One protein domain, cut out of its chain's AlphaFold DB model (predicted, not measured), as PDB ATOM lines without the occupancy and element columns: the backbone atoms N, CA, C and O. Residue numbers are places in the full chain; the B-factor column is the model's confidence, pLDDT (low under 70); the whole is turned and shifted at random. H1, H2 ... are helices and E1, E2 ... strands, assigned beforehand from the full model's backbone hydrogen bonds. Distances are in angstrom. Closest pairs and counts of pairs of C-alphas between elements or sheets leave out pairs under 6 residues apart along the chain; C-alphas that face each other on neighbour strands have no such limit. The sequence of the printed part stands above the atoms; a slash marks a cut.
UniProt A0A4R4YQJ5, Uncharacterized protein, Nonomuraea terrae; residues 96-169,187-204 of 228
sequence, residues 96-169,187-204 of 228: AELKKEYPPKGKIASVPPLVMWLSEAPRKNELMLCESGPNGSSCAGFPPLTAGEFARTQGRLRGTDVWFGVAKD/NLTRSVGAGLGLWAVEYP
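This is residues 96 to 169 and 187 to 204 of the 228 residues of an uncharacterized protein of Nonomuraea terrae (UniProt A0A4R4YQJ5). Two strongly twisted four-stranded sheets lie face to face as a sandwich, E1 to E4 making one layer and E5 to E8 the other, and the short helix H1 lies over the first sheet on its face turned away from the second. The chain crosses from one sheet to the other once, between E4 and E5. The printed part has 92 residues with one named helix and eight named strands, in the order H1 E1 E2 E3 E4 E5 E6 E7 E8. The sheets run E1 E2 E3 E4 and E5 E6 E8 E7, both antiparallel, and the class is mostly strand. The whole is compact and rounded, with a radius of gyration of the C-alphas of 12.2 A and spans of 34 by 32 by 19 A.

H1, residues 96 to 101, is on the sheet of E1, residues 108 to 111, E2, 114 to 120, E3, 127 to 133, and E4, 136 to 142, at a height over the sheet of 9.1 A. It is only just over E3 and E4, with 3 of its C-alphas on each, and runs along the strands, 14 degrees from E3 on the local plane. Its closest C-alphas to E4 are those of Leu 98 and Ser 137, 7.1 A. In H1 every O i to N i+4 pair is within hydrogen-bond range. E1 to E4 form a meander, each strand the antiparallel neighbour of the one before. Within hydrogen-bond range are N 109 and O 116 at 2.8 A in the hairpin E1 and E2, N 117 and O 130 at 2.9 A in the hairpin E2 and E3, and N 129 and O 140 at 2.9 A in the hairpin E3 and E4. In the other sheet, E5, residues 151 to 157, and E6, 162 to 168, form a hairpin with N 152 and O 166 at 2.9 A. E7, residues 187 to 193, and E8, 196 to 202, form another, with N 189 and O 198 at 2.8 A. E6 and E8 are antiparallel neighbours, with N 165 and O 199 at 3.0 A. The sheets' facing parts are 9.4 A centre to centre, with strands at 27 degrees. Between the sheets, the closest C-alphas of E1 and E7 are those of Val 111 and Asn 187, 5.8 A, and of E4 and E5 those of Ala 140 and Gln 154, 7.4 A.

H1 begins at C-alpha 96 (127.861, 276.355, 330.637) and is 8.8 A long. E1 measures 9.5 A, E2 19.5 A, E3 19.8 A and E4 19.9 A, and E4 ends at C-alpha 142 (120.603, 263.169, 314.391). E5 measures 17.6 A, E6 19.7 A, E7 16.8 A and E8 20.2 A, and E8 ends at C-alpha 202 (127.353, 251.861, 331.883).

The two C-alphas farthest apart, those of Lys 124 and Pro 204, are 38.0 A apart. Residues 170 to 186 are cut out, and C-alphas 169 and 187 are 13.8 A apart across the cut. Of the links printed whole, none is long. The mean pLDDT of the printed part is 93.8, and no printed residue is under 70.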
ATOM      1  N   ALA A  96     128.497 275.041 330.710       92.50
ATOM      2  CA  ALA A  96     127.861 276.355 330.637       92.50
ATOM      3  C   ALA A  96     128.021 276.982 329.245       92.50
ATOM      4  O   ALA A  96     127.062 277.528 328.699       92.50
ATOM      5  N   GLU A  97     129.213 276.855 328.665       93.56
ATOM      6  CA  GLU A  97     129.551 277.339 327.331       93.56
ATOM      7  C   GLU A  97     128.751 276.590 326.261       93.56
ATOM      8  O   GLU A  97     128.049 277.223 325.472       93.56
ATOM      9  N   LEU A  98     128.759 275.251 326.297       93.62
ATOM     10  CA  LEU A  98     128.041 274.425 325.325       93.62
ATOM     11  C   LEU A  98     126.528 274.630 325.418       93.62
ATOM     12  O   LEU A  98     125.847 274.684 324.402       93.62
ATOM     13  N   LYS A  99     125.986 274.807 326.627       94.25
ATOM     14  CA  LYS A  99     124.565 275.116 326.827       94.25
ATOM     15  C   LYS A  99     124.185 276.500 326.289       94.25
ATOM     16  O   LYS A  99     123.039 276.698 325.893       94.25
ATOM     17  N   LYS A 100     125.105 277.470 326.308       95.12
ATOM     18  CA  LYS A 100     124.873 278.797 325.717       95.12
ATOM     19  C   LYS A 100     124.839 278.719 324.189       95.12
ATOM     20  O   LYS A 100     124.017 279.396 323.584       95.12
ATOM     21  N   GLU A 101     125.711 277.908 323.596       95.19
ATOM     22  CA  GLU A 101     125.753 277.669 322.147       95.19
ATOM     23  C   GLU A 101     124.558 276.828 321.665       95.19
ATOM     24  O   GLU A 101     123.923 277.163 320.668       95.19
ATOM     25  N   TYR A 102     124.201 275.788 322.423       96.19
ATOM     26  CA  TYR A 102     123.144 274.823 322.115       96.19
ATOM     27  C   TYR A 102     122.117 274.761 323.255       96.19
ATOM     28  O   TYR A 102     122.180 273.869 324.116       96.19
ATOM     29  N   PRO A 103     121.182 275.727 323.314       96.12
ATOM     30  CA  PRO A 103     120.222 275.822 324.402       96.12
ATOM     31  C   PRO A 103     119.273 274.609 324.447       96.12
ATOM     32  O   PRO A 103     118.822 274.128 323.406       96.12
ATOM     33  N   PRO A 104     118.904 274.116 325.647       96.69
ATOM     34  CA  PRO A 104     118.016 272.968 325.772       96.69
ATOM     35  C   PRO A 104     116.617 273.210 325.205       96.69
ATOM     36  O   PRO A 104     115.904 274.121 325.624       96.69
ATOM     37  N   LYS A 105     116.177 272.303 324.335       95.19
ATOM     38  CA  LYS A 105     114.798 272.154 323.875       95.19
ATOM     39  C   LYS A 105     114.073 271.133 324.749       95.19
ATOM     40  O   LYS A 105     113.958 269.956 324.411       95.19
ATOM     41  N   GLY A 106     113.593 271.606 325.895       94.88
ATOM     42  CA  GLY A 106     112.918 270.792 326.904       94.88
ATOM     43  C   GLY A 106     113.730 270.679 328.192       94.88
ATOM     44  O   GLY A 106     114.302 271.657 328.669       94.88
ATOM     45  N   LYS A 107     113.737 269.492 328.798       95.50
ATOM     46  CA  LYS A 107     114.413 269.232 330.074       95.50
ATOM     47  C   LYS A 107     115.884 268.885 329.859       95.50
ATOM     48  O   LYS A 107     116.285 268.381 328.818       95.50
ATOM     49  N   ILE A 108     116.677 269.104 330.901       95.31
ATOM     50  CA  ILE A 108     118.019 268.535 331.014       95.31
ATOM     51  C   ILE A 108     117.887 267.250 331.829       95.31
ATOM     52  O   ILE A 108     117.358 267.277 332.944       95.31
ATOM     53  N   ALA A 109     118.347 266.136 331.274       94.38
ATOM     54  CA  ALA A 109     118.358 264.844 331.933       94.38
ATOM     55  C   ALA A 109     119.695 264.626 332.646       94.38
ATOM     56  O   ALA A 109     120.760 264.808 332.061       94.38
ATOM     57  N   SER A 110     119.641 264.202 333.907       93.19
ATOM     58  CA  SER A 110     120.807 263.628 334.576       93.19
ATOM     59  C   SER A 110     120.695 262.117 334.448       93.19
ATOM     60  O   SER A 110     119.787 261.508 335.010       93.19
ATOM     61  N   VAL A 111     121.583 261.537 333.649       87.44
ATOM     62  CA  VAL A 111     121.619 260.111 333.337       87.44
ATOM     63  C   VAL A 111     123.047 259.655 333.625       87.44
ATOM     64  O   VAL A 111     123.884 259.713 332.726       87.44
ATOM     65  N   PRO A 112     123.368 259.315 334.887       85.62
ATOM     66  CA  PRO A 112     124.746 259.107 335.318       85.62
ATOM     67  C   PRO A 112     125.522 258.148 334.397       85.62
ATOM     68  O   PRO A 112     124.945 257.143 333.970       85.62
ATOM     69  N   PRO A 113     126.793 258.462 334.079       88.75
ATOM     70  CA  PRO A 113     127.595 259.593 334.571       88.75
ATOM     71  C   PRO A 113     127.427 260.895 333.758       88.75
ATOM     72  O   PRO A 113     128.314 261.742 333.772       88.75
ATOM     73  N   LEU A 114     126.333 261.059 333.012       92.56
ATOM     74  CA  LEU A 114     126.122 262.182 332.100       92.56
ATOM     75  C   LEU A 114     125.056 263.170 332.562       92.56
ATOM     76  O   LEU A 114     124.074 262.840 333.234       92.56
ATOM     77  N   VAL A 115     125.222 264.403 332.098       95.12
ATOM     78  CA  VAL A 115     124.150 265.385 331.957       95.12
ATOM     79  C   VAL A 115     123.902 265.561 330.467       95.12
ATOM     80  O   VAL A 115     124.817 265.907 329.729       95.12
ATOM     81  N   MET A 116     122.676 265.307 330.017       96.44
ATOM     82  CA  MET A 116     122.319 265.332 328.601       96.44
ATOM     83  C   MET A 116     121.079 266.186 328.341       96.44
ATOM     84  O   MET A 116     120.207 266.321 329.203       96.44
ATOM     85  N   TRP A 117     120.977 266.760 327.147       97.44
ATOM     86  CA  TRP A 117     119.803 267.506 326.702       97.44
ATOM     87  C   TRP A 117     119.662 267.469 325.183       97.44
ATOM     88  O   TRP A 117     120.617 267.215 324.456       97.44
ATOM     89  N   LEU A 118     118.450 267.737 324.706       97.44
ATOM     90  CA  LEU A 118     118.188 267.941 323.285       97.44
ATOM     91  C   LEU A 118     118.324 269.426 322.949       97.44
ATOM     92  O   LEU A 118     117.925 270.263 323.754       97.44
ATOM     93  N   SER A 119     118.842 269.752 321.771       97.06
ATOM     94  CA  SER A 119     118.908 271.111 321.215       97.06
ATOM     95  C   SER A 119     118.390 271.117 319.775       97.06
ATOM     96  O   SER A 119     118.284 270.070 319.131       97.06
ATOM     97  N   GLU A 120     118.060 272.297 319.253       94.31
ATOM     98  CA  GLU A 120     117.799 272.473 317.821       94.31
ATOM     99  C   GLU A 120     119.095 272.328 317.030       94.31
ATOM    100  O   GLU A 120     120.101 272.931 317.401       94.31
ATOM    101  N   ALA A 121     119.073 271.526 315.964       90.56
ATOM    102  CA  ALA A 121     120.198 271.409 315.048       90.56
ATOM    103  C   ALA A 121     120.233 272.588 314.058       90.56
ATOM    104  O   ALA A 121     119.180 273.115 313.700       90.56
ATOM    105  N   PRO A 122     121.415 272.953 313.521       86.00
ATOM    106  CA  PRO A 122     121.518 273.949 312.450       86.00
ATOM    107  C   PRO A 122     120.788 273.526 311.166       86.00
ATOM    108  O   PRO A 122     120.406 274.362 310.349       86.00
ATOM    109  N   ARG A 123     120.620 272.215 310.960       86.44
ATOM    110  CA  ARG A 123     119.922 271.648 309.805       86.44
ATOM    111  C   ARG A 123     118.425 271.543 310.073       86.44
ATOM    112  O   ARG A 123     117.987 271.159 311.156       86.44
ATOM    113  N   LYS A 124     117.627 271.839 309.045       85.00
ATOM    114  CA  LYS A 124     116.164 271.780 309.121       85.00
ATOM    115  C   LYS A 124     115.703 270.358 309.468       85.00
ATOM    116  O   LYS A 124     116.110 269.405 308.813       85.00
ATOM    117  N   ASN A 125     114.798 270.248 310.442       83.56
ATOM    118  CA  ASN A 125     114.192 268.998 310.925       83.56
ATOM    119  C   ASN A 125     115.147 268.009 311.617       83.56
ATOM    120  O   ASN A 125     114.750 266.871 311.862       83.56
ATOM    121  N   GLU A 126     116.368 268.415 311.960       92.38
ATOM    122  CA  GLU A 126     117.266 267.617 312.796       92.38
ATOM    123  C   GLU A 126     117.225 268.105 314.254       92.38
ATOM    124  O   GLU A 126     116.915 269.264 314.549       92.38
ATOM    125  N   LEU A 127     117.540 267.203 315.180       94.94
ATOM    126  CA  LEU A 127     117.805 267.534 316.578       94.94
ATOM    127  C   LEU A 127     119.277 267.265 316.872       94.94
ATOM    128  O   LEU A 127     119.908 266.446 316.209       94.94
ATOM    129  N   MET A 128     119.821 267.935 317.880       96.19
ATOM    130  CA  MET A 128     121.107 267.556 318.460       96.19
ATOM    131  C   MET A 128     120.890 266.938 319.827       96.19
ATOM    132  O   MET A 128     120.100 267.445 320.624       96.19
ATOM    133  N   LEU A 129     121.605 265.850 320.096       97.12
ATOM    134  CA  LEU A 129     121.835 265.384 321.451       97.12
ATOM    135  C   LEU A 129     123.129 266.027 321.923       97.12
ATOM    136  O   LEU A 129     124.148 265.879 321.256       97.12
ATOM    137  N   CYS A 130     123.065 266.738 323.038       96.31
ATOM    138  CA  CYS A 130     124.225 267.281 323.713       96.31
ATOM    139  C   CYS A 130     124.437 266.548 325.030       96.31
ATOM    140  O   CYS A 130     123.485 266.290 325.774       96.31
ATOM    141  N   GLU A 131     125.692 266.262 325.335       95.12
ATOM    142  CA  GLU A 131     126.120 265.604 326.551       95.12
ATOM    143  C   GLU A 131     127.271 266.356 327.202       95.12
ATOM    144  O   GLU A 131     128.091 267.011 326.560       95.12
ATOM    145  N   SER A 132     127.327 266.245 328.520       93.81
ATOM    146  CA  SER A 132     128.406 266.751 329.339       93.81
ATOM    147  C   SER A 132     128.711 265.729 330.423       93.81
ATOM    148  O   SER A 132     127.801 265.228 331.093       93.81
ATOM    149  N   GLY A 133     129.985 265.382 330.555       91.88
ATOM    150  CA  GLY A 133     130.445 264.308 331.421       91.88
ATOM    151  C   GLY A 133     131.915 264.446 331.820       91.88
ATOM    152  O   GLY A 133     132.553 265.466 331.544       91.88
ATOM    153  N   PRO A 134     132.484 263.403 332.453       88.31
ATOM    154  CA  PRO A 134     133.867 263.409 332.937       88.31
ATOM    155  C   PRO A 134     134.911 263.734 331.859       88.31
ATOM    156  O   PRO A 134     135.941 264.327 332.160       88.31
ATOM    157  N   ASN A 135     134.625 263.385 330.601       86.50
ATOM    158  CA  ASN A 135     135.552 263.522 329.475       86.50
ATOM    159  C   ASN A 135     135.289 264.766 328.611       86.50
ATOM    160  O   ASN A 135     135.819 264.872 327.507       86.50
ATOM    161  N   GLY A 136     134.484 265.710 329.107       89.62
ATOM    162  CA  GLY A 136     134.141 266.945 328.410       89.62
ATOM    163  C   GLY A 136     132.683 266.991 327.971       89.62
ATOM    164  O   GLY A 136     131.833 266.266 328.490       89.62
ATOM    165  N   SER A 137     132.403 267.898 327.039       91.69
ATOM    166  CA  SER A 137     131.058 268.149 326.533       91.69
ATOM    167  C   SER A 137     131.069 268.147 325.007       91.69
ATOM    168  O   SER A 137     132.001 268.682 324.402       91.69
ATOM    169  N   SER A 138     130.042 267.568 324.395       93.12
ATOM    170  CA  SER A 138     129.876 267.511 322.939       93.12
ATOM    171  C   SER A 138     128.400 267.497 322.553       93.12
ATOM    172  O   SER A 138     127.531 267.274 323.391       93.12
ATOM    173  N   CYS A 139     128.127 267.787 321.280       94.31
ATOM    174  CA  CYS A 139     126.809 267.648 320.681       94.31
ATOM    175  C   CYS A 139     126.928 266.885 319.362       94.31
ATOM    176  O   CYS A 139     127.870 267.095 318.594       94.31
ATOM    177  N   ALA A 140     125.945 266.040 319.074       94.75
ATOM    178  CA  ALA A 140     125.835 265.314 317.821       94.75
ATOM    179  C   ALA A 140     124.422 265.453 317.244       94.75
ATOM    180  O   ALA A 140     123.425 265.170 317.915       94.75
ATOM    181  N   GLY A 141     124.347 265.881 315.983       95.25
ATOM    182  CA  GLY A 141     123.102 265.924 315.217       95.25
ATOM    183  C   GLY A 141     122.581 264.529 314.893       95.25
ATOM    184  O   GLY A 141     123.357 263.601 314.665       95.25
ATOM    185  N   PHE A 142     121.260 264.379 314.859       95.44
ATOM    186  CA  PHE A 142     120.603 263.169 314.391       95.44
ATOM    187  C   PHE A 142     119.287 263.469 313.672       95.44
ATOM    188  O   PHE A 142     118.550 264.385 314.059       95.44
ATOM    189  N   PRO A 143     118.953 262.674 312.637       94.62
ATOM    190  CA  PRO A 143     117.641 262.743 312.024       94.62
ATOM    191  C   PRO A 143     116.592 262.148 312.976       94.62
ATOM    192  O   PRO A 143     116.934 261.264 313.773       94.62
ATOM    193  N   PRO A 144     115.315 262.552 312.862       94.06
ATOM    194  CA  PRO A 144     114.227 261.992 313.657       94.06
ATOM    195  C   PRO A 144     114.203 260.458 313.640       94.06
ATOM    196  O   PRO A 144     114.565 259.821 312.645       94.06
ATOM    197  N   LEU A 145     113.767 259.857 314.749       96.19
ATOM    198  CA  LEU A 145     113.548 258.413 314.805       96.19
ATOM    199  C   LEU A 145     112.410 258.035 313.853       96.19
ATOM    200  O   LEU A 145     111.362 258.683 313.832       96.19
ATOM    201  N   THR A 146     112.610 256.975 313.073       96.12
ATOM    202  CA  THR A 146     111.570 256.485 312.156       96.12
ATOM    203  C   THR A 146     110.396 255.868 312.929       96.12
ATOM    204  O   THR A 146     110.491 255.588 314.127       96.12
ATOM    205  N   ALA A 147     109.255 255.637 312.271       94.56
ATOM    206  CA  ALA A 147     108.057 255.105 312.934       94.56
ATOM    207  C   ALA A 147     108.316 253.774 313.674       94.56
ATOM    208  O   ALA A 147     107.856 253.618 314.802       94.56
ATOM    209  N   GLY A 148     109.116 252.871 313.094       95.88
ATOM    210  CA  GLY A 148     109.467 251.571 313.686       95.88
ATOM    211  C   GLY A 148     110.686 251.573 314.615       95.88
ATOM    212  O   GLY A 148     111.054 250.526 315.139       95.88
ATOM    213  N   GLU A 149     111.334 252.720 314.814       97.88
ATOM    214  CA  GLU A 149     112.523 252.844 315.655       97.88
ATOM    215  C   GLU A 149     112.157 253.438 317.015       97.88
ATOM    216  O   GLU A 149     111.602 254.531 317.096       97.88
ATOM    217  N   PHE A 150     112.457 252.719 318.089       98.31
ATOM    218  CA  PHE A 150     112.122 253.094 319.461       98.31
ATOM    219  C   PHE A 150     113.294 253.745 320.192       98.31
ATOM    220  O   PHE A 150     113.082 254.595 321.048       98.31
ATOM    221  N   ALA A 151     114.530 253.389 319.854       98.25
ATOM    222  CA  ALA A 151     115.728 254.025 320.383       98.25
ATOM    223  C   ALA A 151     116.893 253.945 319.393       98.25
ATOM    224  O   ALA A 151     116.927 253.081 318.513       98.25
ATOM    225  N   ARG A 152     117.871 254.835 319.578       97.81
ATOM    226  CA  ARG A 152     119.103 254.890 318.788       97.81
ATOM    227  C   ARG A 152     120.294 255.230 319.672       97.81
ATOM    228  O   ARG A 152     120.209 256.138 320.502       97.81
ATOM    229  N   THR A 153     121.402 254.519 319.475       97.19
ATOM    230  CA  THR A 153     122.701 254.867 320.063       97.19
ATOM    231  C   THR A 153     123.255 256.096 319.358       97.19
ATOM    232  O   THR A 153     123.376 256.101 318.136       97.19
ATOM    233  N   GLN A 154     123.598 257.123 320.128       95.81
ATOM    234  CA  GLN A 154     124.170 258.364 319.604       95.81
ATOM    235  C   GLN A 154     125.678 258.433 319.805       95.81
ATOM    236  O   GLN A 154     126.372 259.084 319.029       95.81
ATOM    237  N   GLY A 155     126.193 257.743 320.820       93.06
ATOM    238  CA  GLY A 155     127.617 257.721 321.066       93.06
ATOM    239  C   GLY A 155     128.033 256.771 322.173       93.06
ATOM    240  O   GLY A 155     127.226 256.127 322.852       93.06
ATOM    241  N   ARG A 156     129.351 256.716 322.338       92.06
ATOM    242  CA  ARG A 156     130.050 256.065 323.437       92.06
ATOM    243  C   ARG A 156     130.995 257.086 324.036       92.06
ATOM    244  O   ARG A 156     131.768 257.709 323.304       92.06
ATOM    245  N   LEU A 157     130.962 257.246 325.352       87.56
ATOM    246  CA  LEU A 157     131.950 258.086 326.011       87.56
ATOM    247  C   LEU A 157     133.325 257.431 325.880       87.56
ATOM    248  O   LEU A 157     133.509 256.255 326.178       87.56
ATOM    249  N   ARG A 158     134.313 258.182 325.404       72.12
ATOM    250  CA  ARG A 158     135.687 257.673 325.333       72.12
ATOM    251  C   ARG A 158     136.255 257.552 326.743       72.12
ATOM    252  O   ARG A 158     136.068 258.460 327.538       72.12
ATOM    253  N   GLY A 159     136.944 256.455 327.050       77.44
ATOM    254  CA  GLY A 159     137.594 256.247 328.353       77.44
ATOM    255  C   GLY A 159     136.662 255.854 329.506       77.44
ATOM    256  O   GLY A 159     137.145 255.480 330.566       77.44
ATOM    257  N   THR A 160     135.346 255.888 329.303       76.38
ATOM    258  CA  THR A 160     134.351 255.357 330.243       76.38
ATOM    259  C   THR A 160     133.422 254.462 329.447       76.38
ATOM    260  O   THR A 160     132.814 254.931 328.490       76.38
ATOM    261  N   ASP A 161     133.337 253.187 329.797       91.56
ATOM    262  CA  ASP A 161     132.548 252.170 329.102       91.56
ATOM    263  C   ASP A 161     131.033 252.427 329.244       91.56
ATOM    264  O   ASP A 161     130.310 251.759 329.972       91.56
ATOM    265  N   VAL A 162     130.560 253.479 328.571       94.50
ATOM    266  CA  VAL A 162     129.202 254.018 328.653       94.50
ATOM    267  C   VAL A 162     128.689 254.289 327.248       94.50
ATOM    268  O   VAL A 162     129.253 255.106 326.512       94.50
ATOM    269  N   TRP A 163     127.586 253.642 326.891       95.88
ATOM    270  CA  TRP A 163     126.791 254.000 325.717       95.88
ATOM    271  C   TRP A 163     125.667 254.930 326.098       95.88
ATOM    272  O   TRP A 163     125.111 254.814 327.185       95.88
ATOM    273  N   PHE A 164     125.304 255.822 325.189       96.94
ATOM    274  CA  PHE A 164     124.193 256.730 325.400       96.94
ATOM    275  C   PHE A 164     123.454 257.017 324.102       96.94
ATOM    276  O   PHE A 164     123.956 256.805 322.990       96.94
ATOM    277  N   GLY A 165     122.230 257.505 324.246       97.62
ATOM    278  CA  GLY A 165     121.408 257.815 323.098       97.62
ATOM    279  C   GLY A 165     120.037 258.362 323.434       97.62
ATOM    280  O   GLY A 165     119.755 258.804 324.551       97.62
ATOM    281  N   VAL A 166     119.190 258.323 322.414       98.12
ATOM    282  CA  VAL A 166     117.806 258.793 322.460       98.12
ATOM    283  C   VAL A 166     116.848 257.613 322.402       98.12
ATOM    284  O   VAL A 166     117.162 256.563 321.833       98.12
ATOM    285  N   ALA A 167     115.673 257.785 322.991       98.38
ATOM    286  CA  ALA A 167     114.571 256.836 322.941       98.38
ATOM    287  C   ALA A 167     113.246 257.583 322.786       98.38
ATOM    288  O   ALA A 167     113.154 258.742 323.170       98.38
ATOM    289  N   LYS A 168     112.218 256.938 322.243       98.38
ATOM    290  CA  LYS A 168     110.838 257.428 322.293       98.38
ATOM    291  C   LYS A 168     110.281 257.318 323.716       98.38
ATOM    292  O   LYS A 168     110.773 256.543 324.535       98.38
ATOM    293  N   ASP A 169     109.245 258.095 324.010       96.12
ATOM    294  CA  ASP A 169     108.619 258.136 325.343       96.12
ATOM    295  C   ASP A 169     107.904 256.832 325.759       96.12
ATOM    296  O   ASP A 169     107.672 256.607 326.950       96.12
ATOM    297  N   ASN A 187     120.253 253.577 332.669       97.38
ATOM    298  CA  ASN A 187     119.461 254.689 333.156       97.38
ATOM    299  C   ASN A 187     118.670 255.298 331.991       97.38
ATOM    300  O   ASN A 187     119.203 255.476 330.896       97.38
ATOM    301  N   LEU A 188     117.407 255.653 332.232       97.19
ATOM    302  CA  LEU A 188     116.519 256.264 331.245       97.19
ATOM    303  C   LEU A 188     115.760 257.428 331.883       97.19
ATOM    304  O   LEU A 188     115.060 257.260 332.879       97.19
ATOM    305  N   THR A 189     115.852 258.605 331.269       97.62
ATOM    306  CA  THR A 189     114.986 259.747 331.569       97.62
ATOM    307  C   THR A 189     114.037 259.958 330.402       97.62
ATOM    308  O   THR A 189     114.473 260.247 329.295       97.62
ATOM    309  N   ARG A 190     112.734 259.827 330.646       97.25
ATOM    310  CA  ARG A 190     111.683 259.980 329.627       97.25
ATOM    311  C   ARG A 190     111.149 261.407 329.575       97.25
ATOM    312  O   ARG A 190     111.337 262.171 330.527       97.25
ATOM    313  N   SER A 191     110.458 261.746 328.490       95.50
ATOM    314  CA  SER A 191     109.776 263.029 328.294       95.50
ATOM    315  C   SER A 191     110.700 264.218 328.541       95.50
ATOM    316  O   SER A 191     110.394 265.141 329.313       95.50
ATOM    317  N   VAL A 192     111.868 264.144 327.904       95.69
ATOM    318  CA  VAL A 192     112.891 265.187 327.909       95.69
ATOM    319  C   VAL A 192     112.482 266.295 326.943       95.69
ATOM    320  O   VAL A 192     112.483 267.460 327.333       95.69
ATOM    321  N   GLY A 193     112.045 265.946 325.732       94.25
ATOM    322  CA  GLY A 193     111.547 266.898 324.737       94.25
ATOM    323  C   GLY A 193     111.208 266.212 323.414       94.25
ATOM    324  O   GLY A 193     111.740 265.150 323.126       94.25
ATOM    325  N   ALA A 194     110.311 266.802 322.616       93.00
ATOM    326  CA  ALA A 194     109.929 266.294 321.288       93.00
ATOM    327  C   ALA A 194     109.454 264.818 321.252       93.00
ATOM    328  O   ALA A 194     109.667 264.124 320.263       93.00
ATOM    329  N   GLY A 195     108.822 264.333 322.330       95.44
ATOM    330  CA  GLY A 195     108.398 262.929 322.458       95.44
ATOM    331  C   GLY A 195     109.552 261.940 322.662       95.44
ATOM    332  O   GLY A 195     109.381 260.741 322.432       95.44
ATOM    333  N   LEU A 196     110.726 262.448 323.048       97.75
ATOM    334  CA  LEU A 196     111.935 261.677 323.277       97.75
ATOM    335  C   LEU A 196     112.368 261.710 324.749       97.75
ATOM    336  O   LEU A 196     112.284 262.732 325.445       97.75
ATOM    337  N   GLY A 197     112.935 260.587 325.175       97.75
ATOM    338  CA  GLY A 197     113.775 260.412 326.345       97.75
ATOM    339  C   GLY A 197     115.251 260.218 325.985       97.75
ATOM    340  O   GLY A 197     115.620 260.023 324.827       97.75
ATOM    341  N   LEU A 198     116.095 260.258 327.012       98.19
ATOM    342  CA  LEU A 198     117.544 260.079 326.939       98.19
ATOM    343  C   LEU A 198     117.967 258.918 327.831       98.19
ATOM    344  O   LEU A 198     117.474 258.789 328.955       98.19
ATOM    345  N   TRP A 199     118.889 258.092 327.350       98.12
ATOM    346  CA  TRP A 199     119.369 256.924 328.083       98.12
ATOM    347  C   TRP A 199     120.890 256.825 328.073       98.12
ATOM    348  O   TRP A 199     121.547 257.317 327.157       98.12
ATOM    349  N   ALA A 200     121.429 256.158 329.091       97.38
ATOM    350  CA  ALA A 200     122.825 255.755 329.153       97.38
ATOM    351  C   ALA A 200     122.946 254.379 329.815       97.38
ATOM    352  O   ALA A 200     122.232 254.078 330.771       97.38
ATOM    353  N   VAL A 201     123.843 253.543 329.304       96.94
ATOM    354  CA  VAL A 201     124.167 252.227 329.852       96.94
ATOM    355  C   VAL A 201     125.655 252.203 330.145       96.94
ATOM    356  O   VAL A 201     126.464 252.243 329.221       96.94
ATOM    357  N   GLU A 202     125.996 252.136 331.426       95.38
ATOM    358  CA  GLU A 202     127.353 251.861 331.883       95.38
ATOM    359  C   GLU A 202     127.585 250.349 331.895       95.38
ATOM    360  O   GLU A 202     126.702 249.569 332.268       95.38
ATOM    361  N   TYR A 203     128.765 249.927 331.464       93.31
ATOM    362  CA  TYR A 203     129.173 248.535 331.479       93.31
ATOM    363  C   TYR A 203     130.624 248.395 331.952       93.31
ATOM    364  O   TYR A 203     131.420 249.316 331.783       93.31
ATOM    365  N   PRO A 204     130.993 247.261 332.574       91.94
ATOM    366  CA  PRO A 204     132.359 247.043 333.031       91.94
ATOM    367  C   PRO A 204     133.358 247.094 331.876       91.94
ATOM    368  O   PRO A 204     133.063 246.636 330.767       91.94
TER     369      PRO A 204